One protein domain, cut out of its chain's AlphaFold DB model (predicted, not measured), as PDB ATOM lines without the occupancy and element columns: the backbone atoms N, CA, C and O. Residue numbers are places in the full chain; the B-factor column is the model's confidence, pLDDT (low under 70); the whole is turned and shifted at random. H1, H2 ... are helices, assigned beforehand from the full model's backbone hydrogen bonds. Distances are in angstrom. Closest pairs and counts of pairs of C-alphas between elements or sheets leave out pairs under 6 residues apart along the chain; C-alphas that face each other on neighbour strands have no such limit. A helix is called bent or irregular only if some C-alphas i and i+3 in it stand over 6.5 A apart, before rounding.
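This is residues 344 to 440 and 500 to 569 of the 569 residues of an uncharacterized protein of Leishmania infantum (UniProt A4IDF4). Three long helices, H3, H4 and H8, make a bundle as the body; H1 and H2 pack on H4, and on the other side a loose arm made of H5, H6 and H7 runs out from H8 and folds back to it. H5 leads outward, H6 is at the turn and H7 returns, with residues 522 to 528 sticking out. The printed part has 167 residues with eight named helices, H1 to H8 in order along the chain, and no named strand, so its class is all helix. The whole is loose, with a radius of gyration of the C-alphas of 19.1 A, and elongated, spanning 61 by 39 by 25 A.

H4, residues 409 to 436, the longest helix, and H8, residues 546 to 565, are the hubs, touching four helices each. They touch each other at a shallow tilt of 26 degrees, the same way, with the C-alphas of Ile 420 and Leu 553 closest at 5.6 A. H3, residues 376 to 401, forms a helical hairpin with H4, at a shallow tilt of 23 degrees; the closest C-alphas, of His 383 and Ala 434, are 5.1 A apart. With its residues 384 to 388 alone H3 touches H8, at a steep tilt of 39 degrees, the C-alphas of His 384 and Thr 564 closest at 5.5 A. H1, residues 344 to 356, touches residues 414 to 425 of H4 at a steep tilt of 48 degrees, closest at the C-alphas of Val 353 and Ala 422, 4.9 A. H2, residues 360 to 367, touches residues 429 to 433 of H4, closest at the C-alphas of Val 360 and Tyr 433, 5.4 A. H5, residues 500 to 515, touches H8 with residues 503 to 507 alone, about perpendicular at 88 degrees; the closest C-alphas, of Met 507 and Tyr 555, are 7.0 A apart. H7, residues 526 to 538, only just touches H8, with 3 pairs of C-alphas within 8 A, closest at Arg 538 and Tyr 548, 5.2 A. H5 and H7 are near each other; H6, residues 518 to 523, touches no helix. In H1, H2, H4, H7 and H8 every O i to N i+4 pair is within hydrogen-bond range, against 20 of 22 in H3, 10 of 12 in H5 and 0 of 2 in H6, where 2 of 3 O i to N i+3 pairs are.

H4 is 40.5 A from first to last C-alpha, H3 37.4 A, H8 27.8 A, H5 22.5 A, H7 18.4 A and H1 18.2 A; H2 and H6 are shorter. H1 begins at C-alpha 344, (158.729, 140.011, 228.450), and H8 ends at C-alpha 565, (182.652, 122.966, 206.366). H3 and H6 are irregular: C-alphas 397 and 400 are 7.4 A apart, and C-alphas 519 and 522 are 8.1 A apart.

The two C-alphas farthest apart, of Ala 370 and Ala 522, are 61.7 A apart. Residues 441 to 499 are cut out, and C-alphas 440 and 500 are 29.6 A apart across the cut. Of the links that are printed whole, none is long. The mean pLDDT of the printed part is 80.1; 30 residues are under 70, among them 511 to 524, 535 to 540 and 565 to 569.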
ATOM      1  N   ASP A 344     158.637 139.139 229.631       59.21
ATOM      2  CA  ASP A 344     158.729 140.011 228.450       59.21
ATOM      3  C   ASP A 344     160.012 139.789 227.641       59.21
ATOM      4  O   ASP A 344     159.962 139.573 226.432       59.21
ATOM      5  N   SER A 345     161.175 139.770 228.306       64.85
ATOM      6  CA  SER A 345     162.451 139.526 227.616       64.85
ATOM      7  C   SER A 345     162.532 138.118 227.020       64.85
ATOM      8  O   SER A 345     162.967 137.970 225.882       64.85
ATOM      9  N   VAL A 346     162.057 137.094 227.739       70.39
ATOM     10  CA  VAL A 346     162.097 135.697 227.276       70.39
ATOM     11  C   VAL A 346     161.071 135.444 226.168       70.39
ATOM     12  O   VAL A 346     161.352 134.690 225.240       70.39
ATOM     13  N   ALA A 347     159.912 136.100 226.216       73.19
ATOM     14  CA  ALA A 347     158.896 136.063 225.172       73.19
ATOM     15  C   ALA A 347     159.378 136.777 223.903       73.19
ATOM     16  O   ALA A 347     159.228 136.229 222.816       73.19
ATOM     17  N   ALA A 348     160.029 137.938 224.028       75.71
ATOM     18  CA  ALA A 348     160.638 138.637 222.898       75.71
ATOM     19  C   ALA A 348     161.813 137.842 222.288       75.71
ATOM     20  O   ALA A 348     161.930 137.761 221.067       75.71
ATOM     21  N   GLU A 349     162.646 137.191 223.109       81.34
ATOM     22  CA  GLU A 349     163.685 136.258 222.645       81.34
ATOM     23  C   GLU A 349     163.071 135.042 221.923       81.34
ATOM     24  O   GLU A 349     163.550 134.652 220.860       81.34
ATOM     25  N   ALA A 350     161.991 134.456 222.450       80.25
ATOM     26  CA  ALA A 350     161.289 133.339 221.815       80.25
ATOM     27  C   ALA A 350     160.603 133.752 220.499       80.25
ATOM     28  O   ALA A 350     160.677 133.020 219.511       80.25
ATOM     29  N   GLN A 351     160.000 134.940 220.456       80.92
ATOM     30  CA  GLN A 351     159.403 135.514 219.252       80.92
ATOM     31  C   GLN A 351     160.466 135.796 218.185       80.92
ATOM     32  O   GLN A 351     160.233 135.514 217.011       80.92
ATOM     33  N   PHE A 352     161.652 136.283 218.569       85.09
ATOM     34  CA  PHE A 352     162.791 136.431 217.660       85.09
ATOM     35  C   PHE A 352     163.193 135.080 217.052       85.09
ATOM     36  O   PHE A 352     163.322 134.971 215.833       85.09
ATOM     37  N   VAL A 353     163.312 134.028 217.873       83.71
ATOM     38  CA  VAL A 353     163.612 132.670 217.386       83.71
ATOM     39  C   VAL A 353     162.538 132.184 216.407       83.71
ATOM     40  O   VAL A 353     162.888 131.793 215.302       83.71
ATOM     41  N   GLN A 354     161.248 132.300 216.738       83.34
ATOM     42  CA  GLN A 354     160.136 131.954 215.832       83.34
ATOM     43  C   GLN A 354     160.086 132.817 214.554       83.34
ATOM     44  O   GLN A 354     159.500 132.425 213.545       83.34
ATOM     45  N   THR A 355     160.680 134.012 214.580       82.25
ATOM     46  CA  THR A 355     160.700 134.929 213.433       82.25
ATOM     47  C   THR A 355     161.863 134.644 212.477       82.25
ATOM     48  O   THR A 355     161.715 134.890 211.277       82.25
ATOM     49  N   HIS A 356     162.988 134.113 212.970       84.54
ATOM     50  CA  HIS A 356     164.231 133.982 212.195       84.54
ATOM     51  C   HIS A 356     164.784 132.551 212.053       84.54
ATOM     52  O   HIS A 356     165.527 132.296 211.107       84.54
ATOM     53  N   ALA A 357     164.442 131.618 212.945       85.13
ATOM     54  CA  ALA A 357     164.798 130.206 212.820       85.13
ATOM     55  C   ALA A 357     163.606 129.416 212.264       85.13
ATOM     56  O   ALA A 357     162.508 129.478 212.813       85.13
ATOM     57  N   ASN A 358     163.824 128.661 211.184       85.20
ATOM     58  CA  ASN A 358     162.767 127.847 210.581       85.20
ATOM     59  C   ASN A 358     162.356 126.714 211.535       85.20
ATOM     60  O   ASN A 358     163.212 125.990 212.056       85.20
ATOM     61  N   SER A 359     161.054 126.528 211.717       86.22
ATOM     62  CA  SER A 359     160.473 125.325 212.324       86.22
ATOM     63  C   SER A 359     160.689 124.087 211.442       86.22
ATOM     64  O   SER A 359     160.919 124.200 210.233       86.22
ATOM     65  N   VAL A 360     160.569 122.880 212.002       86.11
ATOM     66  CA  VAL A 360     160.640 121.636 211.210       86.11
ATOM     67  C   VAL A 360     159.497 121.586 210.193       86.11
ATOM     68  O   VAL A 360     159.714 121.140 209.069       86.11
ATOM     69  N   ALA A 361     158.314 122.112 210.528       84.14
ATOM     70  CA  ALA A 361     157.195 122.249 209.594       84.14
ATOM     71  C   ALA A 361     157.527 123.171 208.399       84.14
ATOM     72  O   ALA A 361     157.256 122.817 207.249       84.14
ATOM     73  N   GLU A 362     158.177 124.318 208.631       85.37
ATOM     74  CA  GLU A 362     158.658 125.190 207.548       85.37
ATOM     75  C   GLU A 362     159.753 124.505 206.713       85.37
ATOM     76  O   GLU A 362     159.704 124.561 205.486       85.37
ATOM     77  N   LEU A 363     160.693 123.784 207.336       86.78
ATOM     78  CA  LEU A 363     161.709 122.999 206.617       86.78
ATOM     79  C   LEU A 363     161.072 121.890 205.754       86.78
ATOM     80  O   LEU A 363     161.479 121.685 204.607       86.78
ATOM     81  N   GLN A 364     160.031 121.212 206.249       86.20
ATOM     82  CA  GLN A 364     159.252 120.238 205.476       86.20
ATOM     83  C   GLN A 364     158.569 120.887 204.263       86.20
ATOM     84  O   GLN A 364     158.639 120.328 203.164       86.20
ATOM     85  N   ALA A 365     157.964 122.066 204.439       81.92
ATOM     86  CA  ALA A 365     157.302 122.812 203.370       81.92
ATOM     87  C   ALA A 365     158.281 123.376 202.320       81.92
ATOM     88  O   ALA A 365     157.944 123.417 201.133       81.92
ATOM     89  N   LEU A 366     159.487 123.780 202.741       83.91
ATOM     90  CA  LEU A 366     160.543 124.314 201.877       83.91
ATOM     91  C   LEU A 366     161.176 123.229 200.996       83.91
ATOM     92  O   LEU A 366     161.182 123.365 199.775       83.91
ATOM     93  N   TYR A 367     161.693 122.149 201.592       85.76
ATOM     94  CA  TYR A 367     162.476 121.151 200.848       85.76
ATOM     95  C   TYR A 367     161.633 120.033 200.221       85.76
ATOM     96  O   TYR A 367     162.114 119.370 199.307       85.76
ATOM     97  N   LYS A 368     160.402 119.791 200.700       84.33
ATOM     98  CA  LYS A 368     159.424 118.831 200.131       84.33
ATOM     99  C   LYS A 368     159.944 117.402 199.879       84.33
ATOM    100  O   LYS A 368     159.369 116.661 199.086       84.33
ATOM    101  N   ILE A 369     161.006 116.998 200.575       81.30
ATOM    102  CA  ILE A 369     161.551 115.637 200.519       81.30
ATOM    103  C   ILE A 369     160.485 114.663 201.037       81.30
ATOM    104  O   ILE A 369     159.736 114.992 201.961       81.30
ATOM    105  N   ALA A 370     160.402 113.469 200.451       81.30
ATOM    106  CA  ALA A 370     159.498 112.435 200.939       81.30
ATOM    107  C   ALA A 370     159.836 112.061 202.402       81.30
ATOM    108  O   ALA A 370     161.005 112.064 202.798       81.30
ATOM    109  N   PRO A 371     158.840 111.772 203.257       81.59
ATOM    110  CA  PRO A 371     159.121 111.190 204.563       81.59
ATOM    111  C   PRO A 371     159.790 109.820 204.378       81.59
ATOM    112  O   PRO A 371     159.495 109.105 203.422       81.59
ATOM    113  N   THR A 372     160.687 109.470 205.301       84.52
ATOM    114  CA  THR A 372     161.287 108.126 205.409       84.52
ATOM    115  C   THR A 372     161.951 107.584 204.132       84.52
ATOM    116  O   THR A 372     161.877 106.385 203.870       84.52
ATOM    117  N   SER A 373     162.572 108.442 203.315       84.25
ATOM    118  CA  SER A 373     163.106 108.062 201.997       84.25
ATOM    119  C   SER A 373     164.633 108.039 201.892       84.25
ATOM    120  O   SER A 373     165.149 107.626 200.859       84.25
ATOM    121  N   LEU A 374     165.366 108.534 202.895       87.62
ATOM    122  CA  LEU A 374     166.814 108.745 202.796       87.62
ATOM    123  C   LEU A 374     167.615 107.691 203.565       87.62
ATOM    124  O   LEU A 374     167.283 107.339 204.693       87.62
ATOM    125  N   GLY A 375     168.722 107.241 202.971       87.22
ATOM    126  CA  GLY A 375     169.760 106.499 203.686       87.22
ATOM    127  C   GLY A 375     170.540 107.390 204.662       87.22
ATOM    128  O   GLY A 375     170.497 108.617 204.576       87.22
ATOM    129  N   ALA A 376     171.292 106.761 205.566       87.23
ATOM    130  CA  ALA A 376     172.015 107.424 206.655       87.23
ATOM    131  C   ALA A 376     172.889 108.609 206.202       87.23
ATOM    132  O   ALA A 376     172.776 109.710 206.737       87.23
ATOM    133  N   ASP A 377     173.711 108.412 205.176       88.80
ATOM    134  CA  ASP A 377     174.665 109.433 204.727       88.80
ATOM    135  C   ASP A 377     173.947 110.575 203.997       88.80
ATOM    136  O   ASP A 377     174.350 111.734 204.067       88.80
ATOM    137  N   ALA A 378     172.819 110.271 203.346       88.37
ATOM    138  CA  ALA A 378     171.945 111.279 202.757       88.37
ATOM    139  C   ALA A 378     171.213 112.106 203.831       88.37
ATOM    140  O   ALA A 378     171.008 113.300 203.626       88.37
ATOM    141  N   VAL A 379     170.884 111.520 204.989       89.88
ATOM    142  CA  VAL A 379     170.375 112.249 206.166       89.88
ATOM    143  C   VAL A 379     171.441 113.183 206.738       89.88
ATOM    144  O   VAL A 379     171.142 114.345 207.005       89.88
ATOM    145  N   VAL A 380     172.688 112.724 206.870       88.63
ATOM    146  CA  VAL A 380     173.807 113.560 207.338       88.63
ATOM    147  C   VAL A 380     174.066 114.714 206.362       88.63
ATOM    148  O   VAL A 380     174.055 115.875 206.769       88.63
ATOM    149  N   ARG A 381     174.174 114.437 205.053       87.88
ATOM    150  CA  ARG A 381     174.292 115.480 204.015       87.88
ATOM    151  C   ARG A 381     173.118 116.465 204.035       87.88
ATOM    152  O   ARG A 381     173.335 117.670 203.932       87.88
ATOM    153  N   LEU A 382     171.885 115.984 204.226       89.86
ATOM    154  CA  LEU A 382     170.708 116.845 204.364       89.86
ATOM    155  C   LEU A 382     170.795 117.737 205.610       89.86
ATOM    156  O   LEU A 382     170.470 118.921 205.525       89.86
ATOM    157  N   HIS A 383     171.250 117.210 206.749       91.55
ATOM    158  CA  HIS A 383     171.458 118.009 207.958       91.55
ATOM    159  C   HIS A 383     172.444 119.154 207.698       91.55
ATOM    160  O   HIS A 383     172.090 120.313 207.907       91.55
ATOM    161  N   HIS A 384     173.636 118.859 207.172       89.23
ATOM    162  CA  HIS A 384     174.643 119.894 206.933       89.23
ATOM    163  C   HIS A 384     174.193 120.941 205.906       89.23
ATOM    164  O   HIS A 384     174.406 122.131 206.131       89.23
ATOM    165  N   ARG A 385     173.510 120.529 204.827       87.54
ATOM    166  CA  ARG A 385     172.948 121.448 203.825       87.54
ATOM    167  C   ARG A 385     171.846 122.340 204.394       87.54
ATOM    168  O   ARG A 385     171.836 123.547 204.170       87.54
ATOM    169  N   THR A 386     170.901 121.763 205.136       90.28
ATOM    170  CA  THR A 386     169.817 122.550 205.746       90.28
ATOM    171  C   THR A 386     170.341 123.482 206.835       90.28
ATOM    172  O   THR A 386     169.808 124.578 207.003       90.28
ATOM    173  N   LEU A 387     171.415 123.089 207.527       91.60
ATOM    174  CA  LEU A 387     172.134 123.926 208.480       91.60
ATOM    175  C   LEU A 387     172.880 125.078 207.794       91.60
ATOM    176  O   LEU A 387     172.721 126.212 208.236       91.60
ATOM    177  N   SER A 388     173.634 124.840 206.714       89.10
ATOM    178  CA  SER A 388     174.358 125.906 206.001       89.10
ATOM    179  C   SER A 388     173.400 126.922 205.376       89.10
ATOM    180  O   SER A 388     173.479 128.107 205.699       89.10
ATOM    181  N   GLU A 389     172.416 126.465 204.592       87.77
ATOM    182  CA  GLU A 389     171.370 127.330 204.027       87.77
ATOM    183  C   GLU A 389     170.596 128.076 205.133       87.77
ATOM    184  O   GLU A 389     170.252 129.250 204.987       87.77
ATOM    185  N   GLY A 390     170.326 127.406 206.257       88.60
ATOM    186  CA  GLY A 390     169.653 127.985 207.417       88.60
ATOM    187  C   GLY A 390     170.459 129.092 208.099       88.60
ATOM    188  O   GLY A 390     169.896 130.134 208.433       88.60
ATOM    189  N   VAL A 391     171.768 128.894 208.280       89.93
ATOM    190  CA  VAL A 391     172.678 129.862 208.912       89.93
ATOM    191  C   VAL A 391     172.809 131.107 208.053       89.93
ATOM    192  O   VAL A 391     172.680 132.215 208.568       89.93
ATOM    193  N   GLU A 392     172.985 130.949 206.742       87.56
ATOM    194  CA  GLU A 392     173.045 132.104 205.852       87.56
ATOM    195  C   GLU A 392     171.715 132.874 205.806       87.56
ATOM    196  O   GLU A 392     171.720 134.103 205.744       87.56
ATOM    197  N   ARG A 393     170.566 132.176 205.833       86.65
ATOM    198  CA  ARG A 393     169.240 132.818 205.924       86.65
ATOM    199  C   ARG A 393     169.092 133.589 207.234       86.65
ATOM    200  O   ARG A 393     168.669 134.741 207.183       86.65
ATOM    201  N   LEU A 394     169.478 132.995 208.367       89.75
ATOM    202  CA  LEU A 394     169.477 133.646 209.679       89.75
ATOM    203  C   LEU A 394     170.345 134.910 209.652       89.75
ATOM    204  O   LEU A 394     169.849 135.989 209.953       89.75
ATOM    205  N   GLU A 395     171.599 134.808 209.209       89.55
ATOM    206  CA  GLU A 395     172.525 135.944 209.178       89.55
ATOM    207  C   GLU A 395     172.053 137.061 208.237       89.55
ATOM    208  O   GLU A 395     172.036 138.223 208.644       89.55
ATOM    209  N   ARG A 396     171.591 136.742 207.018       87.45
ATOM    210  CA  ARG A 396     171.000 137.737 206.099       87.45
ATOM    211  C   ARG A 396     169.753 138.396 206.697       87.45
ATOM    212  O   ARG A 396     169.583 139.606 206.569       87.45
ATOM    213  N   ALA A 397     168.900 137.627 207.376       85.08
ATOM    214  CA  ALA A 397     167.686 138.137 208.008       85.08
ATOM    215  C   ALA A 397     167.948 138.958 209.283       85.08
ATOM    216  O   ALA A 397     167.067 139.712 209.684       85.08
ATOM    217  N   THR A 398     169.125 138.853 209.912       87.27
ATOM    218  CA  THR A 398     169.467 139.593 211.143       87.27
ATOM    219  C   THR A 398     170.534 140.673 210.949       87.27
ATOM    220  O   THR A 398     170.799 141.422 211.884       87.27
ATOM    221  N   GLN A 399     171.125 140.812 209.755       86.02
ATOM    222  CA  GLN A 399     172.133 141.841 209.427       86.02
ATOM    223  C   GLN A 399     171.710 143.268 209.809       86.02
ATOM    224  O   GLN A 399     172.528 144.038 210.297       86.02
ATOM    225  N   HIS A 400     170.434 143.610 209.627       84.19
ATOM    226  CA  HIS A 400     169.878 144.931 209.942       84.19
ATOM    227  C   HIS A 400     169.434 145.085 211.413       84.19
ATOM    228  O   HIS A 400     168.941 146.142 211.795       84.19
ATOM    229  N   LEU A 401     169.563 144.028 212.224       84.36
ATOM    230  CA  LEU A 401     169.229 144.008 213.654       84.36
ATOM    231  C   LEU A 401     170.474 144.060 214.548       84.36
ATOM    232  O   LEU A 401     170.338 144.096 215.771       84.36
ATOM    233  N   VAL A 402     171.673 144.063 213.950       85.55
ATOM    234  CA  VAL A 402     172.938 144.266 214.662       85.55
ATOM    235  C   VAL A 402     172.911 145.665 215.296       85.55
ATOM    236  O   VAL A 402     172.774 146.647 214.571       85.55
ATOM    237  N   PRO A 403     173.006 145.783 216.630       82.31
ATOM    238  CA  PRO A 403     172.956 147.075 217.303       82.31
ATOM    239  C   PRO A 403     174.278 147.838 217.154       82.31
ATOM    240  O   PRO A 403     175.344 147.270 217.373       82.31
ATOM    241  N   ASP A 404     174.188 149.134 216.848       83.32
ATOM    242  CA  ASP A 404     175.345 150.022 216.672       83.32
ATOM    243  C   ASP A 404     176.230 150.155 217.928       83.32
ATOM    244  O   ASP A 404     175.786 149.990 219.073       83.32
ATOM    245  N   ASP A 405     177.461 150.633 217.722       79.40
ATOM    246  CA  ASP A 405     178.397 150.986 218.798       79.40
ATOM    247  C   ASP A 405     177.892 152.119 219.721       79.40
ATOM    248  O   ASP A 405     178.393 152.284 220.831       79.40
ATOM    249  N   ASN A 406     176.834 152.833 219.324       81.96
ATOM    250  CA  ASN A 406     176.144 153.841 220.140       81.96
ATOM    251  C   ASN A 406     174.815 153.347 220.751       81.96
ATOM    252  O   ASN A 406     174.144 154.094 221.464       81.96
ATOM    253  N   ALA A 407     174.395 152.108 220.471       81.97
ATOM    254  CA  ALA A 407     173.160 151.550 221.017       81.97
ATOM    255  C   ALA A 407     173.277 151.298 222.535       81.97
ATOM    256  O   ALA A 407     174.341 150.901 223.016       81.97
ATOM    257  N   PRO A 408     172.186 151.458 223.312       84.70
ATOM    258  CA  PRO A 408     172.231 151.240 224.754       84.70
ATOM    259  C   PRO A 408     172.537 149.761 225.081       84.70
ATOM    260  O   PRO A 408     171.971 148.876 224.425       84.70
ATOM    261  N   PRO A 409     173.355 149.457 226.113       84.18
ATOM    262  CA  PRO A 409     173.914 148.113 226.335       84.18
ATOM    263  C   PRO A 409     172.881 146.981 226.394       84.18
ATOM    264  O   PRO A 409     173.114 145.881 225.895       84.18
ATOM    265  N   TRP A 410     171.692 147.252 226.938       84.98
ATOM    266  CA  TRP A 410     170.615 146.266 227.036       84.98
ATOM    267  C   TRP A 410     170.125 145.749 225.673       84.98
ATOM    268  O   TRP A 410     169.739 144.584 225.587       84.98
ATOM    269  N   ARG A 411     170.185 146.558 224.599       84.94
ATOM    270  CA  ARG A 411     169.850 146.100 223.237       84.94
ATOM    271  C   ARG A 411     170.888 145.119 222.706       84.94
ATOM    272  O   ARG A 411     170.513 144.151 222.052       84.94
ATOM    273  N   ARG A 412     172.171 145.328 223.023       87.57
ATOM    274  CA  ARG A 412     173.252 144.402 222.650       87.57
ATOM    275  C   ARG A 412     173.148 143.085 223.387       87.57
ATOM    276  O   ARG A 412     173.172 142.035 222.752       87.57
ATOM    277  N   LEU A 413     172.934 143.143 224.702       88.75
ATOM    278  CA  LEU A 413     172.672 141.952 225.505       88.75
ATOM    279  C   LEU A 413     171.461 141.190 224.950       88.75
ATOM    280  O   LEU A 413     171.580 140.001 224.680       88.75
ATOM    281  N   PHE A 414     170.331 141.859 224.694       88.29
ATOM    282  CA  PHE A 414     169.160 141.222 224.080       88.29
ATOM    283  C   PHE A 414     169.489 140.567 222.728       88.29
ATOM    284  O   PHE A 414     169.211 139.383 222.550       88.29
ATOM    285  N   TYR A 415     170.133 141.292 221.807       90.29
ATOM    286  CA  TYR A 415     170.507 140.772 220.488       90.29
ATOM    287  C   TYR A 415     171.409 139.532 220.584       90.29
ATOM    288  O   TYR A 415     171.112 138.507 219.972       90.29
ATOM    289  N   LEU A 416     172.467 139.575 221.402       91.16
ATOM    290  CA  LEU A 416     173.373 138.439 221.595       91.16
ATOM    291  C   LEU A 416     172.637 137.222 222.176       91.16
ATOM    292  O   LEU A 416     172.785 136.110 221.668       91.16
ATOM    293  N   ARG A 417     171.798 137.424 223.199       91.02
ATOM    294  CA  ARG A 417     171.002 136.357 223.830       91.02
ATOM    295  C   ARG A 417     169.955 135.748 222.891       91.02
ATOM    296  O   ARG A 417     169.710 134.539 222.954       91.02
ATOM    297  N   ALA A 418     169.333 136.566 222.044       89.93
ATOM    298  CA  ALA A 418     168.373 136.124 221.040       89.93
ATOM    299  C   ALA A 418     169.077 135.331 219.924       89.93
ATOM    300  O   ALA A 418     168.643 134.228 219.591       89.93
ATOM    301  N   MET A 419     170.227 135.815 219.438       92.70
ATOM    302  CA  MET A 419     171.052 135.121 218.443       92.70
ATOM    303  C   MET A 419     171.591 133.779 218.951       92.70
ATOM    304  O   MET A 419     171.489 132.787 218.233       92.70
ATOM    305  N   ILE A 420     172.090 133.702 220.192       91.60
ATOM    306  CA  ILE A 420     172.524 132.437 220.818       91.60
ATOM    307  C   ILE A 420     171.405 131.390 220.754       91.60
ATOM    308  O   ILE A 420     171.638 130.260 220.323       91.60
ATOM    309  N   ARG A 421     170.175 131.761 221.131       89.98
ATOM    310  CA  ARG A 421     169.031 130.841 221.075       89.98
ATOM    311  C   ARG A 421     168.610 130.516 219.644       89.98
ATOM    312  O   ARG A 421     168.269 129.367 219.386       89.98
ATOM    313  N   ALA A 422     168.682 131.474 218.719       90.58
ATOM    314  CA  ALA A 422     168.351 131.256 217.312       90.58
ATOM    315  C   ALA A 422     169.297 130.249 216.640       90.58
ATOM    316  O   ALA A 422     168.811 129.338 215.978       90.58
ATOM    317  N   TYR A 423     170.617 130.328 216.862       91.64
ATOM    318  CA  TYR A 423     171.561 129.324 216.343       91.64
ATOM    319  C   TYR A 423     171.313 127.926 216.922       91.64
ATOM    320  O   TYR A 423     171.378 126.942 216.186       91.64
ATOM    321  N   LEU A 424     171.020 127.821 218.223       89.73
ATOM    322  CA  LEU A 424     170.760 126.527 218.866       89.73
ATOM    323  C   LEU A 424     169.442 125.902 218.388       89.73
ATOM    324  O   LEU A 424     169.421 124.718 218.054       89.73
ATOM    325  N   ALA A 425     168.375 126.700 218.287       88.98
ATOM    326  CA  ALA A 425     167.095 126.267 217.733       88.98
ATOM    327  C   ALA A 425     167.223 125.868 216.257       88.98
ATOM    328  O   ALA A 425     166.776 124.794 215.877       88.98
ATOM    329  N   LEU A 426     167.903 126.675 215.436       90.95
ATOM    330  CA  LEU A 426     168.152 126.372 214.027       90.95
ATOM    331  C   LEU A 426     168.920 125.054 213.854       90.95
ATOM    332  O   LEU A 426     168.503 124.204 213.072       90.95
ATOM    333  N   SER A 427     170.013 124.871 214.603       90.35
ATOM    334  CA  SER A 427     170.816 123.645 214.563       90.35
ATOM    335  C   SER A 427     169.971 122.413 214.890       90.35
ATOM    336  O   SER A 427     169.941 121.450 214.118       90.35
ATOM    337  N   ARG A 428     169.192 122.484 215.977       88.14
ATOM    338  CA  ARG A 428     168.310 121.392 216.396       88.14
ATOM    339  C   ARG A 428     167.163 121.148 215.415       88.14
ATOM    340  O   ARG A 428     166.872 119.995 215.122       88.14
ATOM    341  N   ASN A 429     166.539 122.186 214.868       89.97
ATOM    342  CA  ASN A 429     165.439 122.037 213.915       89.97
ATOM    343  C   ASN A 429     165.924 121.416 212.597       89.97
ATOM    344  O   ASN A 429     165.284 120.499 212.089       89.97
ATOM    345  N   CYS A 430     167.087 121.827 212.078       91.10
ATOM    346  CA  CYS A 430     167.699 121.195 210.906       91.10
ATOM    347  C   CYS A 430     168.099 119.733 211.175       91.10
ATOM    348  O   CYS A 430     167.965 118.882 210.296       91.10
ATOM    349  N   GLU A 431     168.554 119.406 212.387       91.06
ATOM    350  CA  GLU A 431     168.842 118.028 212.801       91.06
ATOM    351  C   GLU A 431     167.574 117.162 212.904       91.06
ATOM    352  O   GLU A 431     167.511 116.093 212.293       91.06
ATOM    353  N   LEU A 432     166.546 117.620 213.628       89.06
ATOM    354  CA  LEU A 432     165.252 116.938 213.750       89.06
ATOM    355  C   LEU A 432     164.600 116.741 212.377       89.06
ATOM    356  O   LEU A 432     164.126 115.646 212.065       89.06
ATOM    357  N   TYR A 433     164.643 117.774 211.531       90.97
ATOM    358  CA  TYR A 433     164.176 117.704 210.155       90.97
ATOM    359  C   TYR A 433     164.888 116.596 209.378       90.97
ATOM    360  O   TYR A 433     164.221 115.712 208.838       90.97
ATOM    361  N   ALA A 434     166.223 116.597 209.351       90.90
ATOM    362  CA  ALA A 434     166.989 115.602 208.613       90.90
ATOM    363  C   ALA A 434     166.734 114.178 209.131       90.90
ATOM    364  O   ALA A 434     166.403 113.288 208.345       90.90
ATOM    365  N   ARG A 435     166.789 113.973 210.455       90.36
ATOM    366  CA  ARG A 435     166.520 112.679 211.104       90.36
ATOM    367  C   ARG A 435     165.113 112.155 210.792       90.36
ATOM    368  O   ARG A 435     164.956 110.956 210.582       90.36
ATOM    369  N   SER A 436     164.103 113.023 210.666       86.85
ATOM    370  CA  SER A 436     162.740 112.615 210.272       86.85
ATOM    371  C   SER A 436     162.652 111.986 208.868       86.85
ATOM    372  O   SER A 436     161.696 111.265 208.571       86.85
ATOM    373  N   ARG A 437     163.648 112.226 208.000       88.89
ATOM    374  CA  ARG A 437     163.710 111.698 206.626       88.89
ATOM    375  C   ARG A 437     164.456 110.368 206.491       88.89
ATOM    376  O   ARG A 437     164.375 109.771 205.419       88.89
ATOM    377  N   ASP A 438     165.127 109.886 207.540       89.15
ATOM    378  CA  ASP A 438     165.793 108.574 207.546       89.15
ATOM    379  C   ASP A 438     164.781 107.461 207.231       89.15
ATOM    380  O   ASP A 438     163.702 107.395 207.822       89.15
ATOM    381  N   ALA A 439     165.100 106.564 206.306       86.48
ATOM    382  CA  ALA A 439     164.272 105.401 206.013       86.48
ATOM    383  C   ALA A 439     164.153 104.467 207.232       86.48
ATOM    384  O   ALA A 439     163.075 103.945 207.526       86.48
ATOM    385  N   SER A 440     165.216 104.312 208.023       87.21
ATOM    386  CA  SER A 440     165.249 103.386 209.154       87.21
ATOM    387  C   SER A 440     164.382 103.859 210.325       87.21
ATOM    388  O   SER A 440     164.706 104.810 211.039       87.21
ATOM    389  N   VAL A 500     170.979 125.396 226.414       80.19
ATOM    390  CA  VAL A 500     172.023 126.439 226.467       80.19
ATOM    391  C   VAL A 500     173.072 126.123 227.545       80.19
ATOM    392  O   VAL A 500     174.264 126.228 227.283       80.19
ATOM    393  N   LEU A 501     172.640 125.608 228.703       74.42
ATOM    394  CA  LEU A 501     173.522 125.169 229.795       74.42
ATOM    395  C   LEU A 501     174.524 124.089 229.365       74.42
ATOM    396  O   LEU A 501     175.677 124.121 229.779       74.42
ATOM    397  N   TYR A 502     174.105 123.132 228.527       75.80
ATOM    398  CA  TYR A 502     175.014 122.104 228.010       75.80
ATOM    399  C   TYR A 502     176.140 122.731 227.177       75.80
ATOM    400  O   TYR A 502     177.283 122.294 227.268       75.80
ATOM    401  N   VAL A 503     175.823 123.766 226.394       81.75
ATOM    402  CA  VAL A 503     176.777 124.468 225.524       81.75
ATOM    403  C   VAL A 503     177.706 125.380 226.327       81.75
ATOM    404  O   VAL A 503     178.903 125.400 226.063       81.75
ATOM    405  N   GLU A 504     177.189 126.068 227.350       80.79
ATOM    406  CA  GLU A 504     178.009 126.805 228.324       80.79
ATOM    407  C   GLU A 504     179.017 125.879 229.018       80.79
ATOM    408  O   GLU A 504     180.199 126.203 229.123       80.79
ATOM    409  N   GLU A 505     178.567 124.701 229.459       74.23
ATOM    410  CA  GLU A 505     179.440 123.698 230.062       74.23
ATOM    411  C   GLU A 505     180.399 123.063 229.046       74.23
ATOM    412  O   GLU A 505     181.503 122.692 229.425       74.23
ATOM    413  N   ALA A 506     180.014 122.896 227.778       77.21
ATOM    414  CA  ALA A 506     180.910 122.401 226.730       77.21
ATOM    415  C   ALA A 506     182.050 123.401 226.488       77.21
ATOM    416  O   ALA A 506     183.213 123.034 226.628       77.21
ATOM    417  N   MET A 507     181.721 124.684 226.303       80.47
ATOM    418  CA  MET A 507     182.695 125.777 226.227       80.47
ATOM    419  C   MET A 507     183.608 125.817 227.465       80.47
ATOM    420  O   MET A 507     184.816 126.005 227.338       80.47
ATOM    421  N   ALA A 508     183.057 125.598 228.664       72.14
ATOM    422  CA  ALA A 508     183.839 125.536 229.897       72.14
ATOM    423  C   ALA A 508     184.729 124.281 229.999       72.14
ATOM    424  O   ALA A 508     185.833 124.384 230.523       72.14
ATOM    425  N   ARG A 509     184.296 123.113 229.499       70.70
ATOM    426  CA  ARG A 509     185.100 121.871 229.456       70.70
ATOM    427  C   ARG A 509     186.234 121.968 228.436       70.70
ATOM    428  O   ARG A 509     187.366 121.630 228.770       70.70
ATOM    429  N   ASP A 510     185.953 122.484 227.243       72.52
ATOM    430  CA  ASP A 510     186.958 122.722 226.201       72.52
ATOM    431  C   ASP A 510     187.997 123.744 226.688       72.52
ATOM    432  O   ASP A 510     189.198 123.567 226.504       72.52
ATOM    433  N   ALA A 511     187.556 124.770 227.425       68.92
ATOM    434  CA  ALA A 511     188.458 125.698 228.094       68.92
ATOM    435  C   ALA A 511     189.196 125.095 229.309       68.92
ATOM    436  O   ALA A 511     190.323 125.493 229.606       68.92
ATOM    437  N   ALA A 512     188.611 124.121 230.012       55.44
ATOM    438  CA  ALA A 512     189.249 123.456 231.149       55.44
ATOM    439  C   ALA A 512     190.442 122.575 230.738       55.44
ATOM    440  O   ALA A 512     191.297 122.302 231.579       55.44
ATOM    441  N   GLN A 513     190.575 122.208 229.457       54.77
ATOM    442  CA  GLN A 513     191.801 121.580 228.946       54.77
ATOM    443  C   GLN A 513     193.032 122.483 229.137       54.77
ATOM    444  O   GLN A 513     194.116 121.985 229.427       54.77
ATOM    445  N   PHE A 514     192.869 123.813 229.101       48.91
ATOM    446  CA  PHE A 514     193.947 124.747 229.449       48.91
ATOM    447  C   PHE A 514     194.247 124.767 230.962       48.91
ATOM    448  O   PHE A 514     195.392 124.998 231.345       48.91
ATOM    449  N   VAL A 515     193.259 124.458 231.815       47.48
ATOM    450  CA  VAL A 515     193.349 124.474 233.295       47.48
ATOM    451  C   VAL A 515     193.860 123.147 233.882       47.48
ATOM    452  O   VAL A 515     194.352 123.118 235.001       47.48
ATOM    453  N   TYR A 516     193.835 122.035 233.144       43.22
ATOM    454  CA  TYR A 516     194.516 120.803 233.588       43.22
ATOM    455  C   TYR A 516     196.011 120.758 233.232       43.22
ATOM    456  O   TYR A 516     196.740 119.921 233.760       43.22
ATOM    457  N   THR A 517     196.511 121.707 232.428       49.93
ATOM    458  CA  THR A 517     197.964 121.936 232.257       49.93
ATOM    459  C   THR A 517     198.587 122.783 233.383       49.93
ATOM    460  O   THR A 517     199.787 123.052 233.365       49.93
ATOM    461  N   ASP A 518     197.772 123.182 234.366       49.00
ATOM    462  CA  ASP A 518     198.046 124.185 235.408       49.00
ATOM    463  C   ASP A 518     198.730 123.586 236.661       49.00
ATOM    464  O   ASP A 518     199.037 124.285 237.619       49.00
ATOM    465  N   VAL A 519     199.080 122.289 236.655       51.34
ATOM    466  CA  VAL A 519     199.881 121.651 237.733       51.34
ATOM    467  C   VAL A 519     201.267 122.318 237.893       51.34
ATOM    468  O   VAL A 519     201.943 122.145 238.903       51.34
ATOM    469  N   ASN A 520     201.661 123.154 236.924       52.00
ATOM    470  CA  ASN A 520     202.859 123.988 236.933       52.00
ATOM    471  C   ASN A 520     202.599 125.479 237.287       52.00
ATOM    472  O   ASN A 520     203.468 126.309 237.008       52.00
ATOM    473  N   GLU A 521     201.465 125.842 237.920       52.00
ATOM    474  CA  GLU A 521     201.091 127.225 238.328       52.00
ATOM    475  C   GLU A 521     202.260 128.027 238.949       52.00
ATOM    476  O   GLU A 521     202.389 129.242 238.750       52.00
ATOM    477  N   ALA A 522     203.145 127.359 239.697       54.57
ATOM    478  CA  ALA A 522     204.305 127.961 240.351       54.57
ATOM    479  C   ALA A 522     205.350 128.549 239.377       54.57
ATOM    480  O   ALA A 522     206.040 129.496 239.744       54.57
ATOM    481  N   HIS A 523     205.475 128.011 238.160       57.06
ATOM    482  CA  HIS A 523     206.496 128.393 237.169       57.06
ATOM    483  C   HIS A 523     205.927 129.149 235.955       57.06
ATOM    484  O   HIS A 523     206.669 129.506 235.037       57.06
ATOM    485  N   GLU A 524     204.623 129.431 235.922       59.77
ATOM    486  CA  GLU A 524     204.040 130.140 234.785       59.77
ATOM    487  C   GLU A 524     204.452 131.616 234.702       59.77
ATOM    488  O   GLU A 524     204.401 132.368 235.681       59.77
ATOM    489  N   SER A 525     204.781 132.057 233.484       71.33
ATOM    490  CA  SER A 525     205.148 133.444 233.204       71.33
ATOM    491  C   SER A 525     204.003 134.418 233.537       71.33
ATOM    492  O   SER A 525     202.825 134.091 233.352       71.33
ATOM    493  N   PRO A 526     204.302 135.660 233.967       75.87
ATOM    494  CA  PRO A 526     203.267 136.638 234.317       75.87
ATOM    495  C   PRO A 526     202.337 136.971 233.139       75.87
ATOM    496  O   PRO A 526     201.184 137.347 233.348       75.87
ATOM    497  N   HIS A 527     202.804 136.800 231.898       73.29
ATOM    498  CA  HIS A 527     201.973 136.964 230.708       73.29
ATOM    499  C   HIS A 527     200.961 135.817 230.542       73.29
ATOM    500  O   HIS A 527     199.794 136.082 230.247       73.29
ATOM    501  N   ARG A 528     201.361 134.562 230.813       66.28
ATOM    502  CA  ARG A 528     200.447 133.407 230.824       66.28
ATOM    503  C   ARG A 528     199.403 133.541 231.938       66.28
ATOM    504  O   ARG A 528     198.219 133.393 231.653       66.28
ATOM    505  N   LYS A 529     199.807 133.973 233.140       67.37
ATOM    506  CA  LYS A 529     198.883 134.234 234.264       67.37
ATOM    507  C   LYS A 529     197.832 135.304 233.945       67.37
ATOM    508  O   LYS A 529     196.655 135.077 234.204       67.37
ATOM    509  N   ARG A 530     198.215 136.428 233.316       74.57
ATOM    510  CA  ARG A 530     197.244 137.431 232.823       74.57
ATOM    511  C   ARG A 530     196.284 136.830 231.796       74.57
ATOM    512  O   ARG A 530     195.079 136.976 231.938       74.57
ATOM    513  N   LYS A 531     196.803 136.078 230.818       71.38
ATOM    514  CA  LYS A 531     195.982 135.410 229.796       71.38
ATOM    515  C   LYS A 531     194.984 134.418 230.416       71.38
ATOM    516  O   LYS A 531     193.830 134.398 230.001       71.38
ATOM    517  N   LEU A 532     195.390 133.630 231.416       66.82
ATOM    518  CA  LEU A 532     194.499 132.724 232.157       66.82
ATOM    519  C   LEU A 532     193.440 133.479 232.973       66.82
ATOM    520  O   LEU A 532     192.291 133.043 233.016       66.82
ATOM    521  N   GLN A 533     193.784 134.619 233.580       70.26
ATOM    522  CA  GLN A 533     192.814 135.488 234.256       70.26
ATOM    523  C   GLN A 533     191.795 136.073 233.268       70.26
ATOM    524  O   GLN A 533     190.595 135.945 233.506       70.26
ATOM    525  N   ASP A 534     192.243 136.612 232.129       72.65
ATOM    526  CA  ASP A 534     191.366 137.113 231.062       72.65
ATOM    527  C   ASP A 534     190.418 136.016 230.550       72.65
ATOM    528  O   ASP A 534     189.228 136.262 230.347       72.65
ATOM    529  N   TRP A 535     190.917 134.787 230.372       69.37
ATOM    530  CA  TRP A 535     190.091 133.628 230.023       69.37
ATOM    531  C   TRP A 535     189.072 133.290 231.111       69.37
ATOM    532  O   TRP A 535     187.894 133.116 230.805       69.37
ATOM    533  N   ARG A 536     189.490 133.246 232.380       67.62
ATOM    534  CA  ARG A 536     188.610 132.953 233.521       67.62
ATOM    535  C   ARG A 536     187.492 133.993 233.661       67.62
ATOM    536  O   ARG A 536     186.369 133.617 233.982       67.62
ATOM    537  N   VAL A 537     187.765 135.265 233.351       63.29
ATOM    538  CA  VAL A 537     186.754 136.336 233.268       63.29
ATOM    539  C   VAL A 537     185.804 136.115 232.085       63.29
ATOM    540  O   VAL A 537     184.592 136.160 232.273       63.29
ATOM    541  N   ARG A 538     186.318 135.806 230.885       67.87
ATOM    542  CA  ARG A 538     185.496 135.522 229.683       67.87
ATOM    543  C   ARG A 538     184.608 134.283 229.814       67.87
ATOM    544  O   ARG A 538     183.604 134.193 229.119       67.87
ATOM    545  N   LEU A 539     184.990 133.334 230.667       68.78
ATOM    546  CA  LEU A 539     184.263 132.089 230.937       68.78
ATOM    547  C   LEU A 539     183.356 132.178 232.171       68.78
ATOM    548  O   LEU A 539     182.588 131.249 232.426       68.78
ATOM    549  N   HIS A 540     183.424 133.267 232.943       69.04
ATOM    550  CA  HIS A 540     182.549 133.446 234.093       69.04
ATOM    551  C   HIS A 540     181.105 133.612 233.615       69.04
ATOM    552  O   HIS A 540     180.799 134.511 232.835       69.04
ATOM    553  N   ARG A 541     180.226 132.715 234.070       75.39
ATOM    554  CA  ARG A 541     178.844 132.601 233.599       75.39
ATOM    555  C   ARG A 541     178.005 133.804 234.026       75.39
ATOM    556  O   ARG A 541     177.343 133.776 235.059       75.39
ATOM    557  N   ASP A 542     177.998 134.829 233.182       80.52
ATOM    558  CA  ASP A 542     177.250 136.059 233.395       80.52
ATOM    559  C   ASP A 542     176.504 136.485 232.124       80.52
ATOM    560  O   ASP A 542     177.071 137.010 231.168       80.52
ATOM    561  N   TRP A 543     175.182 136.312 232.141       82.55
ATOM    562  CA  TRP A 543     174.294 136.723 231.051       82.55
ATOM    563  C   TRP A 543     174.132 138.245 230.930       82.55
ATOM    564  O   TRP A 543     173.473 138.709 229.995       82.55
ATOM    565  N   THR A 544     174.669 139.031 231.864       84.05
ATOM    566  CA  THR A 544     174.734 140.500 231.791       84.05
ATOM    567  C   THR A 544     176.058 141.011 231.216       84.05
ATOM    568  O   THR A 544     176.134 142.176 230.832       84.05
ATOM    569  N   SER A 545     177.057 140.137 231.054       84.99
ATOM    570  CA  SER A 545     178.332 140.450 230.411       84.99
ATOM    571  C   SER A 545     178.246 140.283 228.891       84.99
ATOM    572  O   SER A 545     178.063 139.182 228.366       84.99
ATOM    573  N   GLU A 546     178.434 141.388 228.166       87.17
ATOM    574  CA  GLU A 546     178.542 141.405 226.699       87.17
ATOM    575  C   GLU A 546     179.710 140.522 226.230       87.17
ATOM    576  O   GLU A 546     179.551 139.712 225.322       87.17
ATOM    577  N   VAL A 547     180.846 140.574 226.937       85.15
ATOM    578  CA  VAL A 547     182.051 139.778 226.646       85.15
ATOM    579  C   VAL A 547     181.796 138.270 226.778       85.15
ATOM    580  O   VAL A 547     182.279 137.490 225.950       85.15
ATOM    581  N   TYR A 548     181.028 137.843 227.789       86.14
ATOM    582  CA  TYR A 548     180.643 136.436 227.958       86.14
ATOM    583  C   TYR A 548     179.734 135.973 226.814       86.14
ATOM    584  O   TYR A 548     180.009 134.962 226.166       86.14
ATOM    585  N   LEU A 549     178.683 136.744 226.516       90.52
ATOM    586  CA  LEU A 549     177.721 136.411 225.466       90.52
ATOM    587  C   LEU A 549     178.349 136.426 224.064       90.52
ATOM    588  O   LEU A 549     178.058 135.540 223.265       90.52
ATOM    589  N   GLU A 550     179.244 137.369 223.763       90.48
ATOM    590  CA  GLU A 550     180.029 137.340 222.526       90.48
ATOM    591  C   GLU A 550     180.891 136.079 222.426       90.48
ATOM    592  O   GLU A 550     180.973 135.471 221.360       90.48
ATOM    593  N   THR A 551     181.554 135.690 223.520       87.44
ATOM    594  CA  THR A 551     182.428 134.508 223.550       87.44
ATOM    595  C   THR A 551     181.611 133.236 223.318       87.44
ATOM    596  O   THR A 551     181.972 132.430 222.460       87.44
ATOM    597  N   LEU A 552     180.454 133.110 223.977       89.58
ATOM    598  CA  LEU A 552     179.511 132.007 223.789       89.58
ATOM    599  C   LEU A 552     178.927 131.975 222.364       89.58
ATOM    600  O   LEU A 552     178.869 130.913 221.745       89.58
ATOM    601  N   LEU A 553     178.555 133.129 221.799       92.31
ATOM    602  CA  LEU A 553     178.063 133.224 220.421       92.31
ATOM    603  C   LEU A 553     179.152 132.880 219.393       92.31
ATOM    604  O   LEU A 553     178.861 132.196 218.411       92.31
ATOM    605  N   ARG A 554     180.405 133.308 219.608       90.57
ATOM    606  CA  ARG A 554     181.560 132.928 218.771       90.57
ATOM    607  C   ARG A 554     181.827 131.425 218.843       90.57
ATOM    608  O   ARG A 554     182.011 130.814 217.795       90.57
ATOM    609  N   TYR A 555     181.786 130.826 220.036       89.17
ATOM    610  CA  TYR A 555     181.923 129.380 220.225       89.17
ATOM    611  C   TYR A 555     180.837 128.615 219.448       89.17
ATOM    612  O   TYR A 555     181.162 127.799 218.583       89.17
ATOM    613  N   ILE A 556     179.559 128.968 219.633       90.56
ATOM    614  CA  ILE A 556     178.431 128.366 218.896       90.56
ATOM    615  C   ILE A 556     178.601 128.523 217.379       90.56
ATOM    616  O   ILE A 556     178.485 127.540 216.648       90.56
ATOM    617  N   ARG A 557     178.932 129.731 216.900       91.20
ATOM    618  CA  ARG A 557     179.205 129.986 215.477       91.20
ATOM    619  C   ARG A 557     180.335 129.114 214.946       91.20
ATOM    620  O   ARG A 557     180.168 128.537 213.881       91.20
ATOM    621  N   SER A 558     181.446 128.975 215.670       87.47
ATOM    622  CA  SER A 558     182.565 128.127 215.235       87.47
ATOM    623  C   SER A 558     182.192 126.643 215.160       87.47
ATOM    624  O   SER A 558     182.561 125.988 214.188       87.47
ATOM    625  N   GLY A 559     181.397 126.129 216.106       85.48
ATOM    626  CA  GLY A 559     180.899 124.751 216.066       85.48
ATOM    627  C   GLY A 559     179.976 124.508 214.870       85.48
ATOM    628  O   GLY A 559     180.170 123.558 214.113       85.48
ATOM    629  N   VAL A 560     179.022 125.414 214.640       85.40
ATOM    630  CA  VAL A 560     178.115 125.359 213.483       85.40
ATOM    631  C   VAL A 560     178.882 125.498 212.160       85.40
ATOM    632  O   VAL A 560     178.647 124.721 211.240       85.40
ATOM    633  N   GLN A 561     179.852 126.412 212.068       83.06
ATOM    634  CA  GLN A 561     180.707 126.567 210.885       83.06
ATOM    635  C   GLN A 561     181.584 125.333 210.628       83.06
ATOM    636  O   GLN A 561     181.795 124.967 209.472       83.06
ATOM    637  N   GLY A 562     182.071 124.670 211.682       79.56
ATOM    638  CA  GLY A 562     182.764 123.384 211.584       79.56
ATOM    639  C   GLY A 562     181.873 122.312 210.957       79.56
ATOM    640  O   GLY A 562     182.269 121.682 209.978       79.56
ATOM    641  N   LEU A 563     180.630 122.184 211.438       76.55
ATOM    642  CA  LEU A 563     179.640 121.283 210.843       76.55
ATOM    643  C   LEU A 563     179.359 121.621 209.373       76.55
ATOM    644  O   LEU A 563     179.258 120.707 208.564       76.55
ATOM    645  N   THR A 564     179.248 122.895 208.986       74.90
ATOM    646  CA  THR A 564     178.983 123.249 207.578       74.90
ATOM    647  C   THR A 564     180.192 123.045 206.661       74.90
ATOM    648  O   THR A 564     180.012 122.734 205.489       74.90
ATOM    649  N   ARG A 565     181.429 123.184 207.165       69.20
ATOM    650  CA  ARG A 565     182.652 122.966 206.366       69.20
ATOM    651  C   ARG A 565     182.817 121.512 205.932       69.20
ATOM    652  O   ARG A 565     183.255 121.278 204.813       69.20
ATOM    653  N   ASN A 566     182.412 120.565 206.775       60.84
ATOM    654  CA  ASN A 566     182.494 119.128 206.492       60.84
ATOM    655  C   ASN A 566     181.531 118.646 205.387       60.84
ATOM    656  O   ASN A 566     181.571 117.475 205.041       60.84
ATOM    657  N   TYR A 567     180.663 119.515 204.856       55.40
ATOM    658  CA  TYR A 567     179.796 119.228 203.702       55.40
ATOM    659  C   TYR A 567     180.376 119.721 202.367       55.40
ATOM    660  O   TYR A 567     179.941 119.283 201.308       55.40
ATOM    661  N   ASN A 568     181.355 120.632 202.415       51.14
ATOM    662  CA  ASN A 568     182.068 121.130 201.234       51.14
ATOM    663  C   ASN A 568     183.368 120.338 200.966       51.14
ATOM    664  O   ASN A 568     184.197 120.776 200.169       51.14
ATOM    665  N   ARG A 569     183.557 119.227 201.684       48.24
ATOM    666  CA  ARG A 569     184.536 118.166 201.439       48.24
ATOM    667  C   ARG A 569     183.752 116.917 201.048       48.24
ATOM    668  O   ARG A 569     184.222 116.224 200.130       48.24
TER     669      ARG A 569